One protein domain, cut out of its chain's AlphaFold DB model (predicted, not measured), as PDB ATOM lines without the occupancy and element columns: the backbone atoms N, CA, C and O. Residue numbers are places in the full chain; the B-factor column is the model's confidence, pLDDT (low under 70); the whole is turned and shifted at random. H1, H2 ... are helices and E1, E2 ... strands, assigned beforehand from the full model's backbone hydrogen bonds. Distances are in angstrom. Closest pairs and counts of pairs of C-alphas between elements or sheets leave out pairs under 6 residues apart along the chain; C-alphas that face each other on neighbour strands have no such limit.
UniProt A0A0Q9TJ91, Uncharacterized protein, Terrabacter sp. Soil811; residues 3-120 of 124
ATOM      1  N   LEU A   3      45.876 -45.232  33.846       77.06
ATOM      2  CA  LEU A   3      46.340 -46.475  34.469       77.06
ATOM      3  C   LEU A   3      45.316 -46.992  35.481       77.06
ATOM      4  O   LEU A   3      44.673 -46.199  36.174       77.06
ATOM      5  N   HIS A   4      45.223 -48.317  35.584       77.94
ATOM      6  CA  HIS A   4      44.327 -49.012  36.499       77.94
ATOM      7  C   HIS A   4      44.886 -50.389  36.921       77.94
ATOM      8  O   HIS A   4      45.553 -51.073  36.142       77.94
ATOM      9  N   GLU A   5      44.593 -50.813  38.152       79.00
ATOM     10  CA  GLU A   5      44.867 -52.159  38.677       79.00
ATOM     11  C   GLU A   5      43.609 -52.664  39.399       79.00
ATOM     12  O   GLU A   5      43.057 -51.979  40.259       79.00
ATOM     13  N   ARG A   6      43.106 -53.846  39.016       76.81
ATOM     14  CA  ARG A   6      41.857 -54.373  39.586       76.81
ATOM     15  C   ARG A   6      42.044 -54.696  41.069       76.81
ATOM     16  O   ARG A   6      42.865 -55.541  41.395       76.81
ATOM     17  N   GLY A   7      41.205 -54.113  41.926       74.19
ATOM     18  CA  GLY A   7      41.249 -54.333  43.377       74.19
ATOM     19  C   GLY A   7      42.225 -53.414  44.115       74.19
ATOM     20  O   GLY A   7      42.253 -53.433  45.342       74.19
ATOM     21  N   ALA A   8      42.969 -52.580  43.384       76.69
ATOM     22  CA  ALA A   8      43.829 -51.567  43.966       76.69
ATOM     23  C   ALA A   8      43.015 -50.384  44.504       76.69
ATOM     24  O   ALA A   8      41.973 -50.024  43.955       76.69
ATOM     25  N   ASP A   9      43.527 -49.749  45.556       78.50
ATOM     26  CA  ASP A   9      43.047 -48.453  46.024       78.50
ATOM     27  C   ASP A   9      43.732 -47.289  45.273       78.50
ATOM     28  O   ASP A   9      44.688 -47.462  44.508       78.50
ATOM     29  N   ALA A  10      43.240 -46.066  45.483       75.25
ATOM     30  CA  ALA A  10      43.776 -44.879  44.816       75.25
ATOM     31  C   ALA A  10      45.260 -44.618  45.153       75.25
ATOM     32  O   ALA A  10      46.012 -44.128  44.308       75.25
ATOM     33  N   ALA A  11      45.713 -44.973  46.361       79.50
ATOM     34  CA  ALA A  11      47.106 -44.799  46.776       79.50
ATOM     35  C   ALA A  11      48.043 -45.761  46.027       79.50
ATOM     36  O   ALA A  11      49.139 -45.376  45.601       79.50
ATOM     37  N   ARG A  12      47.593 -46.999  45.820       80.81
ATOM     38  CA  ARG A  12      48.278 -48.031  45.046       80.81
ATOM     39  C   ARG A  12      48.390 -47.635  43.578       80.81
ATOM     40  O   ARG A  12      49.488 -47.719  43.018       80.81
ATOM     41  N   VAL A  13      47.310 -47.140  42.973       79.31
ATOM     42  CA  VAL A  13      47.354 -46.664  41.581       79.31
ATOM     43  C   VAL A  13      48.218 -45.406  41.438       79.31
ATOM     44  O   VAL A  13      48.959 -45.290  40.462       79.31
ATOM     45  N   ASP A  14      48.228 -44.498  42.416       79.19
ATOM     46  CA  ASP A  14      49.135 -43.342  42.404       79.19
ATOM     47  C   ASP A  14      50.620 -43.740  42.497       79.19
ATOM     48  O   ASP A  14      51.465 -43.193  41.779       79.19
ATOM     49  N   LEU A  15      50.954 -44.728  43.329       83.44
ATOM     50  CA  LEU A  15      52.313 -45.271  43.398       83.44
ATOM     51  C   LEU A  15      52.742 -45.866  42.049       83.44
ATOM     52  O   LEU A  15      53.826 -45.555  41.548       83.44
ATOM     53  N   LEU A  16      51.875 -46.682  41.448       81.75
ATOM     54  CA  LEU A  16      52.081 -47.272  40.126       81.75
ATOM     55  C   LEU A  16      52.261 -46.201  39.046       81.75
ATOM     56  O   LEU A  16      53.156 -46.306  38.206       81.75
ATOM     57  N   HIS A  17      51.463 -45.140  39.109       81.19
ATOM     58  CA  HIS A  17      51.552 -44.003  38.206       81.19
ATOM     59  C   HIS A  17      52.891 -43.266  38.330       81.19
ATOM     60  O   HIS A  17      53.526 -42.954  37.319       81.19
ATOM     61  N   ARG A  18      53.376 -43.040  39.559       82.19
ATOM     62  CA  ARG A  18      54.697 -42.439  39.806       82.19
ATOM     63  C   ARG A  18      55.837 -43.323  39.306       82.19
ATOM     64  O   ARG A  18      56.751 -42.804  38.664       82.19
ATOM     65  N   GLN A  19      55.769 -44.628  39.559       83.38
ATOM     66  CA  GLN A  19      56.766 -45.589  39.085       83.38
ATOM     67  C   GLN A  19      56.822 -45.604  37.556       83.38
ATOM     68  O   GLN A  19      57.885 -45.409  36.970       83.38
ATOM     69  N   PHE A  20      55.671 -45.753  36.902       81.81
ATOM     70  CA  PHE A  20      55.611 -45.816  35.448       81.81
ATOM     71  C   PHE A  20      56.066 -44.507  34.793       81.81
ATOM     72  O   PHE A  20      56.808 -44.510  33.812       81.81
ATOM     73  N   ARG A  21      55.721 -43.362  35.392       79.50
ATOM     74  CA  ARG A  21      56.223 -42.057  34.948       79.50
ATOM     75  C   ARG A  21      57.750 -41.962  34.990       79.50
ATOM     76  O   ARG A  21      58.321 -41.302  34.128       79.50
ATOM     77  N   GLN A  22      58.410 -42.561  35.982       81.50
ATOM     78  CA  GLN A  22      59.875 -42.595  36.028       81.50
ATOM     79  C   GLN A  22      60.453 -43.486  34.927       81.50
ATOM     80  O   GLN A  22      61.450 -43.116  34.315       81.50
ATOM     81  N   GLU A  23      59.817 -44.615  34.630       79.69
ATOM     82  CA  GLU A  23      60.250 -45.520  33.561       79.69
ATOM     83  C   GLU A  23      60.138 -44.870  32.182       79.69
ATOM     84  O   GLU A  23      61.086 -44.924  31.405       79.69
ATOM     85  N   LEU A  24      59.040 -44.158  31.912       77.94
ATOM     86  CA  LEU A  24      58.844 -43.470  30.637       77.94
ATOM     87  C   LEU A  24      59.882 -42.383  30.347       77.94
ATOM     88  O   LEU A  24      60.162 -42.122  29.184       77.94
ATOM     89  N   ARG A  25      60.502 -41.785  31.373       78.31
ATOM     90  CA  ARG A  25      61.611 -40.830  31.171       78.31
ATOM     91  C   ARG A  25      62.863 -41.471  30.573       78.31
ATOM     92  O   ARG A  25      63.734 -40.742  30.117       78.31
ATOM     93  N   HIS A  26      62.973 -42.796  30.621       75.50
ATOM     94  CA  HIS A  26      64.092 -43.545  30.050       75.50
ATOM     95  C   HIS A  26      63.801 -44.028  28.622       75.50
ATOM     96  O   HIS A  26      64.655 -44.671  28.018       75.50
ATOM     97  N   VAL A  27      62.606 -43.756  28.089       72.75
ATOM     98  CA  VAL A  27      62.253 -44.084  26.708       72.75
ATOM     99  C   VAL A  27      62.654 -42.907  25.828       72.75
ATOM    100  O   VAL A  27      62.045 -41.837  25.889       72.75
ATOM    101  N   ASP A  28      63.680 -43.106  25.004       61.06
ATOM    102  CA  ASP A  28      64.074 -42.126  23.997       61.06
ATOM    103  C   ASP A  28      62.873 -41.793  23.091       61.06
ATOM    104  O   ASP A  28      62.136 -42.680  22.657       61.06
ATOM    105  N   ALA A  29      62.672 -40.503  22.809       66.75
ATOM    106  CA  ALA A  29      61.552 -39.959  22.027       66.75
ATOM    107  C   ALA A  29      60.160 -39.945  22.703       66.75
ATOM    108  O   ALA A  29      59.151 -39.706  22.027       66.75
ATOM    109  N   VAL A  30      60.092 -40.115  24.028       69.88
ATOM    110  CA  VAL A  30      58.874 -39.895  24.824       69.88
ATOM    111  C   VAL A  30      59.094 -38.751  25.817       69.88
ATOM    112  O   VAL A  30      59.984 -38.814  26.659       69.88
ATOM    113  N   ASP A  31      58.260 -37.711  25.752       67.06
ATOM    114  CA  ASP A  31      58.235 -36.632  26.741       67.06
ATOM    115  C   ASP A  31      56.988 -36.739  27.631       67.06
ATOM    116  O   ASP A  31      55.845 -36.810  27.169       67.06
ATOM    117  N   VAL A  32      57.203 -36.773  28.946       64.00
ATOM    118  CA  VAL A  32      56.141 -37.006  29.928       64.00
ATOM    119  C   VAL A  32      55.701 -35.694  30.559       64.00
ATOM    120  O   VAL A  32      56.154 -35.298  31.645       64.00
ATOM    121  N   VAL A  33      54.744 -35.050  29.901       64.06
ATOM    122  CA  VAL A  33      54.144 -33.812  30.386       64.06
ATOM    123  C   VAL A  33      53.189 -34.078  31.562       64.06
ATOM    124  O   VAL A  33      52.460 -35.072  31.584       64.06
ATOM    125  N   PRO A  34      53.173 -33.225  32.604       55.97
ATOM    126  CA  PRO A  34      52.118 -33.280  33.609       55.97
ATOM    127  C   PRO A  34      50.761 -33.106  32.917       55.97
ATOM    128  O   PRO A  34      50.567 -32.119  32.212       55.97
ATOM    129  N   SER A  35      49.827 -34.037  33.113       54.12
ATOM    130  CA  SER A  35      48.458 -33.848  32.630       54.12
ATOM    131  C   SER A  35      47.795 -32.752  33.474       54.12
ATOM    132  O   SER A  35      47.718 -32.918  34.697       54.12
ATOM    133  N   PRO A  36      47.343 -31.627  32.895       41.25
ATOM    134  CA  PRO A  36      46.614 -30.619  33.650       41.25
ATOM    135  C   PRO A  36      45.221 -31.162  33.983       41.25
ATOM    136  O   PRO A  36      44.294 -31.052  33.191       41.25
ATOM    137  N   GLY A  37      45.074 -31.786  35.154       47.44
ATOM    138  CA  GLY A  37      43.775 -32.048  35.784       47.44
ATOM    139  C   GLY A  37      42.773 -32.868  34.965       47.44
ATOM    140  O   GLY A  37      41.573 -32.761  35.223       47.44
ATOM    141  N   GLN A  38      43.223 -33.669  33.992       45.84
ATOM    142  CA  GLN A  38      42.325 -34.501  33.200       45.84
ATOM    143  C   GLN A  38      41.740 -35.592  34.097       45.84
ATOM    144  O   GLN A  38      42.377 -36.610  34.369       45.84
ATOM    145  N   ARG A  39      40.516 -35.348  34.578       48.94
ATOM    146  CA  ARG A  39      39.674 -36.388  35.166       48.94
ATOM    147  C   ARG A  39      39.563 -37.530  34.149       48.94
ATOM    148  O   ARG A  39      39.457 -37.238  32.953       48.94
ATOM    149  N   PRO A  40      39.593 -38.799  34.590       52.81
ATOM    150  CA  PRO A  40      39.319 -39.924  33.708       52.81
ATOM    151  C   PRO A  40      38.034 -39.638  32.925       52.81
ATOM    152  O   PRO A  40      37.030 -39.223  33.506       52.81
ATOM    153  N   GLY A  41      38.089 -39.779  31.598       48.41
ATOM    154  CA  GLY A  41      36.891 -39.699  30.767       48.41
ATOM    155  C   GLY A  41      35.877 -40.766  31.195       48.41
ATOM    156  O   GLY A  41      36.263 -41.733  31.858       48.41
ATOM    157  N   PRO A  42      34.589 -40.606  30.842       43.09
ATOM    158  CA  PRO A  42      33.573 -41.591  31.183       43.09
ATOM    159  C   PRO A  42      34.018 -42.978  30.711       43.09
ATOM    160  O   PRO A  42      34.394 -43.183  29.556       43.09
ATOM    161  N   VAL A  43      34.044 -43.915  31.654       49.62
ATOM    162  CA  VAL A  43      34.323 -45.322  31.389       49.62
ATOM    163  C   VAL A  43      33.144 -45.874  30.590       49.62
ATOM    164  O   VAL A  43      31.993 -45.695  30.991       49.62
ATOM    165  N   GLU A  44      33.418 -46.523  29.457       45.47
ATOM    166  CA  GLU A  44      32.376 -47.132  28.627       45.47
ATOM    167  C   GLU A  44      31.559 -48.139  29.462       45.47
ATOM    168  O   GLU A  44      32.153 -48.976  30.161       45.47
ATOM    169  N   PRO A  45      30.212 -48.098  29.413       34.34
ATOM    170  CA  PRO A  45      29.372 -49.040  30.144       34.34
ATOM    171  C   PRO A  45      29.681 -50.476  29.701       34.34
ATOM    172  O   PRO A  45      29.358 -50.881  28.590       34.34
ATOM    173  N   GLY A  46      30.332 -51.252  30.570       39.50
ATOM    174  CA  GLY A  46      30.781 -52.617  30.264       39.50
ATOM    175  C   GLY A  46      32.251 -52.882  30.582       39.50
ATOM    176  O   GLY A  46      32.641 -54.049  30.669       39.50
ATOM    177  N   ALA A  47      33.046 -51.839  30.841       48.28
ATOM    178  CA  ALA A  47      34.416 -51.977  31.323       48.28
ATOM    179  C   ALA A  47      34.404 -52.460  32.790       48.28
ATOM    180  O   ALA A  47      34.405 -51.695  33.757       48.28
ATOM    181  N   ARG A  48      34.254 -53.776  32.963       43.84
ATOM    182  CA  ARG A  48      34.015 -54.405  34.263       43.84
ATOM    183  C   ARG A  48      35.270 -54.286  35.136       43.84
ATOM    184  O   ARG A  48      36.246 -55.004  34.925       43.84
ATOM    185  N   GLY A  49      35.208 -53.409  36.136       51.62
ATOM    186  CA  GLY A  49      36.235 -53.252  37.167       51.62
ATOM    187  C   GLY A  49      37.008 -51.936  37.143       51.62
ATOM    188  O   GLY A  49      37.928 -51.822  37.934       51.62
ATOM    189  N   LEU A  50      36.661 -50.977  36.282       52.97
ATOM    190  CA  LEU A  50      37.268 -49.642  36.263       52.97
ATOM    191  C   LEU A  50      36.459 -48.688  37.153       52.97
ATOM    192  O   LEU A  50      35.390 -48.231  36.752       52.97
ATOM    193  N   ASP A  51      36.958 -48.417  38.360       57.88
ATOM    194  CA  ASP A  51      36.389 -47.404  39.254       57.88
ATOM    195  C   ASP A  51      37.023 -46.031  38.941       57.88
ATOM    196  O   ASP A  51      38.250 -45.904  39.043       57.88
ATOM    197  N   PRO A  52      36.250 -45.006  38.528       57.28
ATOM    198  CA  PRO A  52      36.786 -43.693  38.166       57.28
ATOM    199  C   PRO A  52      37.603 -43.027  39.280       57.28
ATOM    200  O   PRO A  52      38.480 -42.216  38.981       57.28
ATOM    201  N   GLU A  53      37.333 -43.365  40.544       57.12
ATOM    202  CA  GLU A  53      38.057 -42.835  41.707       57.12
ATOM    203  C   GLU A  53      39.473 -43.417  41.847       57.12
ATOM    204  O   GLU A  53      40.361 -42.775  42.410       57.12
ATOM    205  N   THR A  54      39.710 -44.599  41.277       62.00
ATOM    206  CA  THR A  54      40.991 -45.316  41.347       62.00
ATOM    207  C   THR A  54      41.826 -45.136  40.076       62.00
ATOM    208  O   THR A  54      42.932 -45.658  39.977       62.00
ATOM    209  N   MET A  55      41.335 -44.405  39.073       65.31
ATOM    210  CA  MET A  55      42.052 -44.176  37.816       65.31
ATOM    211  C   MET A  55      42.980 -42.960  37.909       65.31
ATOM    212  O   MET A  55      42.563 -41.876  38.316       65.31
ATOM    213  N   ASN A  56      44.225 -43.098  37.438       67.12
ATOM    214  CA  ASN A  56      45.167 -41.975  37.336       67.12
ATOM    215  C   ASN A  56      45.572 -41.710  35.879       67.12
ATOM    216  O   ASN A  56      45.814 -42.650  35.117       67.12
ATOM    217  N   ALA A  57      45.623 -40.435  35.485       70.25
ATOM    218  CA  ALA A  57      45.833 -39.999  34.109       70.25
ATOM    219  C   ALA A  57      47.238 -39.421  33.882       70.25
ATOM    220  O   ALA A  57      47.646 -38.451  34.522       70.25
ATOM    221  N   LEU A  58      47.926 -39.947  32.866       69.12
ATOM    222  CA  LEU A  58      49.183 -39.427  32.344       69.12
ATOM    223  C   LEU A  58      48.989 -38.859  30.936       69.12
ATOM    224  O   LEU A  58      48.437 -39.518  30.046       69.12
ATOM    225  N   ALA A  59      49.491 -37.647  30.723       70.00
ATOM    226  CA  ALA A  59      49.669 -37.083  29.396       70.00
ATOM    227  C   ALA A  59      51.099 -37.390  28.936       70.00
ATOM    228  O   ALA A  59      52.059 -37.217  29.685       70.00
ATOM    229  N   VAL A  60      51.234 -37.909  27.720       70.75
ATOM    230  CA  VAL A  60      52.519 -38.312  27.149       70.75
ATOM    231  C   VAL A  60      52.589 -37.734  25.745       70.75
ATOM    232  O   VAL A  60      51.699 -37.982  24.935       70.75
ATOM    233  N   ALA A  61      53.623 -36.945  25.475       69.06
ATOM    234  CA  ALA A  61      53.954 -36.480  24.142       69.06
ATOM    235  C   ALA A  61      54.945 -37.469  23.524       69.06
ATOM    236  O   ALA A  61      55.972 -37.795  24.114       69.06
ATOM    237  N   VAL A  62      54.624 -37.972  22.336       69.38
ATOM    238  CA  VAL A  62      55.469 -38.921  21.608       69.38
ATOM    239  C   VAL A  62      56.039 -38.216  20.386       69.38
ATOM    240  O   VAL A  62      55.289 -37.605  19.621       69.38
ATOM    241  N   ILE A  63      57.356 -38.282  20.205       65.75
ATOM    242  CA  ILE A  63      58.047 -37.632  19.090       65.75
ATOM    243  C   ILE A  63      58.372 -38.685  18.026       65.75
ATOM    244  O   ILE A  63      59.183 -39.584  18.237       65.75
ATOM    245  N   GLY A  64      57.763 -38.549  16.847       63.00
ATOM    246  CA  GLY A  64      58.008 -39.435  15.707       63.00
ATOM    247  C   GLY A  64      57.454 -40.859  15.871       63.00
ATOM    248  O   GLY A  64      56.965 -41.259  16.925       63.00
ATOM    249  N   SER A  65      57.528 -41.646  14.797       62.09
ATOM    250  CA  SER A  65      56.958 -43.001  14.724       62.09
ATOM    251  C   SER A  65      57.674 -44.031  15.608       62.09
ATOM    252  O   SER A  65      57.046 -44.982  16.069       62.09
ATOM    253  N   GLY A  66      58.966 -43.832  15.892       66.81
ATOM    254  CA  GLY A  66      59.751 -44.706  16.774       66.81
ATOM    255  C   GLY A  66      59.381 -44.590  18.256       66.81
ATOM    256  O   GLY A  66      59.409 -45.589  18.973       66.81
ATOM    257  N   GLY A  67      58.959 -43.403  18.711       73.56
ATOM    258  CA  GLY A  67      58.592 -43.180  20.111       73.56
ATOM    259  C   GLY A  67      57.331 -43.943  20.528       73.56
ATOM    260  O   GLY A  67      57.219 -44.374  21.674       73.56
ATOM    261  N   LEU A  68      56.396 -44.172  19.597       77.12
ATOM    262  CA  LEU A  68      55.153 -44.883  19.903       77.12
ATOM    263  C   LEU A  68      55.404 -46.382  20.101       77.12
ATOM    264  O   LEU A  68      54.915 -46.957  21.070       77.12
ATOM    265  N   ALA A  69      56.214 -47.003  19.242       78.75
ATOM    266  CA  ALA A  69      56.620 -48.397  19.423       78.75
ATOM    267  C   ALA A  69      57.383 -48.594  20.750       78.75
ATOM    268  O   ALA A  69      57.105 -49.537  21.494       78.75
ATOM    269  N   GLY A  70      58.275 -47.655  21.097       79.94
ATOM    270  CA  GLY A  70      58.976 -47.637  22.385       79.94
ATOM    271  C   GLY A  70      58.025 -47.544  23.582       79.94
ATOM    272  O   GLY A  70      58.107 -48.362  24.499       79.94
ATOM    273  N   LEU A  71      57.061 -46.617  23.539       82.19
ATOM    274  CA  LEU A  71      56.030 -46.462  24.569       82.19
ATOM    275  C   LEU A  71      55.230 -47.757  24.779       82.19
ATOM    276  O   LEU A  71      55.035 -48.183  25.918       82.19
ATOM    277  N   ILE A  72      54.784 -48.393  23.693       82.75
ATOM    278  CA  ILE A  72      54.043 -49.659  23.758       82.75
ATOM    279  C   ILE A  72      54.898 -50.773  24.364       82.75
ATOM    280  O   ILE A  72      54.412 -51.523  25.213       82.75
ATOM    281  N   SER A  73      56.170 -50.874  23.980       83.06
ATOM    282  CA  SER A  73      57.090 -51.864  24.545       83.06
ATOM    283  C   SER A  73      57.256 -51.685  26.060       83.06
ATOM    284  O   SER A  73      57.097 -52.640  26.827       83.06
ATOM    285  N   SER A  74      57.456 -50.445  26.519       84.12
ATOM    286  CA  SER A  74      57.533 -50.121  27.949       84.12
ATOM    287  C   SER A  74      56.231 -50.418  28.692       84.12
ATOM    288  O   SER A  74      56.271 -50.968  29.794       84.12
ATOM    289  N   LEU A  75      55.078 -50.120  28.083       83.25
ATOM    290  CA  LEU A  75      53.767 -50.467  28.632       83.25
ATOM    291  C   LEU A  75      53.619 -51.978  28.810       83.25
ATOM    292  O   LEU A  75      53.234 -52.418  29.891       83.25
ATOM    293  N   ARG A  76      53.977 -52.781  27.803       81.06
ATOM    294  CA  ARG A  76      53.907 -54.252  27.884       81.06
ATOM    295  C   ARG A  76      54.828 -54.803  28.969       81.06
ATOM    296  O   ARG A  76      54.397 -55.623  29.777       81.06
ATOM    297  N   ALA A  77      56.065 -54.315  29.044       82.88
ATOM    298  CA  ALA A  77      57.009 -54.723  30.083       82.88
ATOM    299  C   ALA A  77      56.520 -54.356  31.495       82.88
ATOM    300  O   ALA A  77      56.758 -55.081  32.461       82.88
ATOM    301  N   TRP A  78      55.840 -53.221  31.648       83.88
ATOM    302  CA  TRP A  78      55.248 -52.803  32.916       83.88
ATOM    303  C   TRP A  78      53.990 -53.603  33.289       83.88
ATOM    304  O   TRP A  78      53.856 -54.043  34.436       83.88
ATOM    305  N   LEU A  79      53.113 -53.858  32.317       81.75
ATOM    306  CA  LEU A  79      51.904 -54.666  32.473       81.75
ATOM    307  C   LEU A  79      52.232 -56.123  32.833       81.75
ATOM    308  O   LEU A  79      51.614 -56.679  33.737       81.75
ATOM    309  N   GLY A  80      53.247 -56.712  32.194       77.31
ATOM    310  CA  GLY A  80      53.691 -58.087  32.451       77.31
ATOM    311  C   GLY A  80      54.414 -58.295  33.789       77.31
ATOM    312  O   GLY A  80      54.616 -59.431  34.202       77.31
ATOM    313  N   ARG A  81      54.788 -57.220  34.499       76.81
ATOM    314  CA  ARG A  81      55.403 -57.293  35.841       76.81
ATOM    315  C   ARG A  81      54.386 -57.492  36.971       76.81
ATOM    316  O   ARG A  81      54.780 -57.578  38.132       76.81
ATOM    317  N   ALA A  82      53.090 -57.504  36.673       69.00
ATOM    318  CA  ALA A  82      52.046 -57.763  37.657       69.00
ATOM    319  C   ALA A  82      51.774 -59.271  37.737       69.00
ATOM    320  O   ALA A  82      51.080 -59.821  36.889       69.00
ATOM    321  N   SER A  83      52.346 -59.949  38.733       56.34
ATOM    322  CA  SER A  83      52.257 -61.413  38.842       56.34
ATOM    323  C   SER A  83      50.922 -61.928  39.402       56.34
ATOM    324  O   SER A  83      50.640 -63.111  39.259       56.34
ATOM    325  N   GLU A  84      50.101 -61.073  40.030       55.88
ATOM    326  CA  GLU A  84      48.886 -61.500  40.756       55.88
ATOM    327  C   GLU A  84      47.619 -60.682  40.419       55.88
ATOM    328  O   GLU A  84      46.512 -61.213  40.484       55.88
ATOM    329  N   GLU A  85      47.752 -59.426  39.973       61.38
ATOM    330  CA  GLU A  85      46.623 -58.532  39.670       61.38
ATOM    331  C   GLU A  85      46.647 -58.052  38.216       61.38
ATOM    332  O   GLU A  85      47.680 -57.666  37.668       61.38
ATOM    333  N   THR A  86      45.484 -58.064  37.559       72.62
ATOM    334  CA  THR A  86      45.374 -57.648  36.155       72.62
ATOM    335  C   THR A  86      45.449 -56.124  36.066       72.62
ATOM    336  O   THR A  86      44.446 -55.431  36.250       72.62
ATOM    337  N   ARG A  87      46.646 -55.602  35.782       78.44
ATOM    338  CA  ARG A  87      46.837 -54.199  35.391       78.44
ATOM    339  C   ARG A  87      46.262 -53.962  34.001       78.44
ATOM    340  O   ARG A  87      46.382 -54.829  33.127       78.44
ATOM    341  N   SER A  88      45.688 -52.782  33.796       79.12
ATOM    342  CA  SER A  88      45.323 -52.290  32.473       79.12
ATOM    343  C   SER A  88      45.680 -50.818  32.285       79.12
ATOM    344  O   SER A  88      45.775 -50.031  33.230       79.12
ATOM    345  N   VAL A  89      45.934 -50.455  31.031       81.62
ATOM    346  CA  VAL A  89      46.224 -49.094  30.594       81.62
ATOM    347  C   VAL A  89      45.339 -48.768  29.409       81.62
ATOM    348  O   VAL A  89      45.364 -49.464  28.397       81.62
ATOM    349  N   ARG A  90      44.604 -47.667  29.513       83.31
ATOM    350  CA  ARG A  90      43.877 -47.077  28.390       83.31
ATOM    351  C   ARG A  90      44.743 -45.995  27.757       83.31
ATOM    352  O   ARG A  90      45.088 -44.994  28.395       83.31
ATOM    353  N   LEU A  91      45.096 -46.203  26.499       81.69
ATOM    354  CA  LEU A  91      45.861 -45.283  25.672       81.69
ATOM    355  C   LEU A  91      44.917 -44.599  24.683       81.69
ATOM    356  O   LEU A  91      44.049 -45.242  24.108       81.69
ATOM    357  N   GLU A  92      45.094 -43.295  24.500       82.25
ATOM    358  CA  GLU A  92      44.331 -42.489  23.552       82.25
ATOM    359  C   GLU A  92      45.312 -41.692  22.693       82.25
ATOM    360  O   GLU A  92      46.197 -41.027  23.243       82.25
ATOM    361  N   ILE A  93      45.175 -41.783  21.368       79.50
ATOM    362  CA  ILE A  93      46.006 -41.090  20.376       79.50
ATOM    363  C   ILE A  93      45.086 -40.532  19.297       79.50
ATOM    364  O   ILE A  93      44.364 -41.278  18.650       79.50
ATOM    365  N   SER A  94      45.108 -39.216  19.082       77.00
ATOM    366  CA  SER A  94      44.284 -38.554  18.053       77.00
ATOM    367  C   SER A  94      42.784 -38.909  18.113       77.00
ATOM    368  O   SER A  94      42.109 -38.895  17.088       77.00
ATOM    369  N   GLY A  95      42.263 -39.230  19.305       76.12
ATOM    370  CA  GLY A  95      40.876 -39.656  19.527       76.12
ATOM    371  C   GLY A  95      40.614 -41.159  19.354       76.12
ATOM    372  O   GLY A  95      39.545 -41.627  19.741       76.12
ATOM    373  N   ASP A  96      41.573 -41.930  18.837       78.88
ATOM    374  CA  ASP A  96      41.511 -43.391  18.839       78.88
ATOM    375  C   ASP A  96      41.941 -43.923  20.210       78.88
ATOM    376  O   ASP A  96      42.942 -43.480  20.779       78.88
ATOM    377  N   VAL A  97      41.206 -44.901  20.738       82.81
ATOM    378  CA  VAL A  97      41.451 -45.474  22.065       82.81
ATOM    379  C   VAL A  97      41.737 -46.966  21.963       82.81
ATOM    380  O   VAL A  97      41.019 -47.693  21.280       82.81
ATOM    381  N   ILE A  98      42.741 -47.429  22.707       85.06
ATOM    382  CA  ILE A  98      43.021 -48.853  22.913       85.06
ATOM    383  C   ILE A  98      43.272 -49.142  24.396       85.06
ATOM    384  O   ILE A  98      43.913 -48.358  25.098       85.06
ATOM    385  N   GLU A  99      42.765 -50.274  24.883       83.62
ATOM    386  CA  GLU A  99      43.064 -50.781  26.222       83.62
ATOM    387  C   GLU A  99      44.049 -51.950  26.136       83.62
ATOM    388  O   GLU A  99      43.837 -52.912  25.395       83.62
ATOM    389  N   LEU A 100      45.124 -51.856  26.915       83.19
ATOM    390  CA  LEU A 100      46.168 -52.864  27.049       83.19
ATOM    391  C   LEU A 100      46.103 -53.456  28.450       83.19
ATOM    392  O   LEU A 100      45.979 -52.714  29.421       83.19
ATOM    393  N   SER A 101      46.217 -54.773  28.576       79.88
ATOM    394  CA  SER A 101      46.225 -55.449  29.876       79.88
ATOM    395  C   SER A 101      47.424 -56.384  30.004       79.88
ATOM    396  O   SER A 101      48.032 -56.766  29.007       79.88
ATOM    397  N   GLY A 102      47.773 -56.755  31.239       72.81
ATOM    398  CA  GLY A 102      48.856 -57.718  31.495       72.81
ATOM    399  C   GLY A 102      48.587 -59.130  30.961       72.81
ATOM    400  O   GLY A 102      49.524 -59.892  30.761       72.81
ATOM    401  N   ALA A 103      47.324 -59.465  30.684       69.56
ATOM    402  CA  ALA A 103      46.908 -60.730  30.084       69.56
ATOM    403  C   ALA A 103      46.588 -60.528  28.593       69.56
ATOM    404  O   ALA A 103      45.436 -60.644  28.173       69.56
ATOM    405  N   THR A 104      47.600 -60.169  27.806       68.25
ATOM    406  CA  THR A 104      47.434 -59.893  26.374       68.25
ATOM    407  C   THR A 104      47.032 -61.155  25.604       68.25
ATOM    408  O   THR A 104      47.731 -62.167  25.649       68.25
ATOM    409  N   SER A 105      45.902 -61.101  24.893       76.81
ATOM    410  CA  SER A 105      45.449 -62.154  23.974       76.81
ATOM    411  C   SER A 105      45.976 -61.927  22.552       76.81
ATOM    412  O   SER A 105      46.381 -60.820  22.198       76.81
ATOM    413  N   VAL A 106      45.915 -62.962  21.703       76.88
ATOM    414  CA  VAL A 106      46.242 -62.846  20.265       76.88
ATOM    415  C   VAL A 106      45.388 -61.767  19.586       76.88
ATOM    416  O   VAL A 106      45.895 -60.979  18.797       76.88
ATOM    417  N   GLU A 107      44.110 -61.667  19.955       77.88
ATOM    418  CA  GLU A 107      43.205 -60.633  19.441       77.88
ATOM    419  C   GLU A 107      43.638 -59.219  19.864       77.88
ATOM    420  O   GLU A 107      43.558 -58.286  19.067       77.88
ATOM    421  N   GLN A 108      44.144 -59.045  21.093       81.50
ATOM    422  CA  GLN A 108      44.663 -57.753  21.554       81.50
ATOM    423  C   GLN A 108      45.944 -57.356  20.801       81.50
ATOM    424  O   GLN A 108      46.115 -56.176  20.496       81.50
ATOM    425  N   GLU A 109      46.804 -58.316  20.445       81.94
ATOM    426  CA  GLU A 109      47.991 -58.070  19.608       81.94
ATOM    427  C   GLU A 109      47.613 -57.622  18.189       81.94
ATOM    428  O   GLU A 109      48.210 -56.687  17.647       81.94
ATOM    429  N   ASP A 110      46.590 -58.229  17.585       83.56
ATOM    430  CA  ASP A 110      46.122 -57.821  16.257       83.56
ATOM    431  C   ASP A 110      45.481 -56.424  16.280       83.56
ATOM    432  O   ASP A 110      45.767 -55.596  15.408       83.56
ATOM    433  N   LEU A 111      44.681 -56.112  17.308       85.94
ATOM    434  CA  LEU A 111      44.124 -54.768  17.510       85.94
ATOM    435  C   LEU A 111      45.223 -53.723  17.720       85.94
ATOM    436  O   LEU A 111      45.169 -52.644  17.127       85.94
ATOM    437  N   LEU A 112      46.244 -54.052  18.513       84.25
ATOM    438  CA  LEU A 112      47.406 -53.196  18.729       84.25
ATOM    439  C   LEU A 112      48.173 -52.956  17.427       84.25
ATOM    440  O   LEU A 112      48.534 -51.817  17.131       84.25
ATOM    441  N   ARG A 113      48.377 -53.996  16.611       85.44
ATOM    442  CA  ARG A 113      49.032 -53.868  15.303       85.44
ATOM    443  C   ARG A 113      48.269 -52.913  14.387       85.44
ATOM    444  O   ARG A 113      48.884 -52.053  13.758       85.44
ATOM    445  N   ILE A 114      46.943 -53.040  14.323       87.44
ATOM    446  CA  ILE A 114      46.084 -52.161  13.514       87.44
ATOM    447  C   ILE A 114      46.141 -50.719  14.035       87.44
ATOM    448  O   ILE A 114      46.262 -49.783  13.242       87.44
ATOM    449  N   PHE A 115      46.087 -50.542  15.355       84.81
ATOM    450  CA  PHE A 115      46.190 -49.239  16.005       84.81
ATOM    451  C   PHE A 115      47.529 -48.556  15.684       84.81
ATOM    452  O   PHE A 115      47.551 -47.410  15.238       84.81
ATOM    453  N   LEU A 116      48.648 -49.273  15.801       84.19
ATOM    454  CA  LEU A 116      49.976 -48.748  15.467       84.19
ATOM    455  C   LEU A 116      50.111 -48.384  13.990       84.19
ATOM    456  O   LEU A 116      50.584 -47.290  13.672       84.19
ATOM    457  N   ALA A 117      49.627 -49.250  13.096       84.75
ATOM    458  CA  ALA A 117      49.637 -48.992  11.661       84.75
ATOM    459  C   ALA A 117      48.846 -47.723  11.300       84.75
ATOM    460  O   ALA A 117      49.307 -46.923  10.484       84.75
ATOM    461  N   ARG A 118      47.693 -47.493  11.945       84.12
ATOM    462  CA  ARG A 118      46.883 -46.276  11.766       84.12
ATOM    463  C   ARG A 118      47.630 -45.010  12.186       84.12
ATOM    464  O   ARG A 118      47.481 -43.979  11.537       84.12
ATOM    465  N   HIS A 119      48.446 -45.088  13.234       82.38
ATOM    466  CA  HIS A 119      49.218 -43.955  13.752       82.38
ATOM    467  C   HIS A 119      50.645 -43.864  13.185       82.38
ATOM    468  O   HIS A 119      51.461 -43.095  13.691       82.38
ATOM    469  N   GLY A 120      50.950 -44.614  12.120       75.44
ATOM    470  CA  GLY A 120      52.235 -44.546  11.420       75.44
ATOM    471  C   GLY A 120      53.419 -45.094  12.218       75.44
ATOM    472  O   GLY A 120      54.564 -44.775  11.897       75.44
TER     473      GLY A 120
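What this domain is: This is residues 3 to 120 of the 124 residues of an uncharacterized protein of Terrabacter sp. Soil811 (UniProt A0A0Q9TJ91). A small antiparallel sheet of three strands, order E1 - E2 - E3, has three helices on one face: H1 by E1, H2 over E2 and E3, and H3 by E3. A long stretch with no named element, residues 25 to 63, loops out between H1 and H2. The 118 printed residues run E1 H1 H2 E2 E3 H3, a mixed class in two layers, sheet and helices. The whole is compact and rounded, with a radius of gyration of the C-alphas of 13.7 A and spans of 35 by 31 by 28 A.

Where its parts are: Find C-alpha 87 at (46.837, -54.199, 35.391), where E2, residues 87 to 93, begins its 19.9 A. E3 is residues 96 to 101, 17.0 A, and E1 residues 3 to 5, 7.2 A. H1 is residues 10 to 24, 20.7 A; H2 is residues 64 to 79, 23.5 A. H3, residues 106 to 118, runs 18.6 A to C-alpha 118 at (46.883, -46.276, 11.766).

How they stand to each other: Look at the inner strand E2: N 4 and O 88 of E1 and E2 are 3.0 A apart, and N 91 and O 98 of the hairpin E2 and E3 2.8 A, both within hydrogen-bond range. H2 is on the sheet at a height of 9.9 A, along the strands at 14 degrees to E3 on the local plane. H1 and H2, a helical hairpin, touch through residues 20 to 24 and 71 to 78, closest at the C-alphas of Leu 24 and Ser 74, 7.3 A. H1 and H3 are apart. Every O i to N i+4 pair is within range in H1 and H3, 10 of 12 in H2.

The domain as a whole: The printed part has no cut. The link H1 to H2 is long, and 42 printed residues have pLDDT under 70, among them residues 28 to 56 in that link.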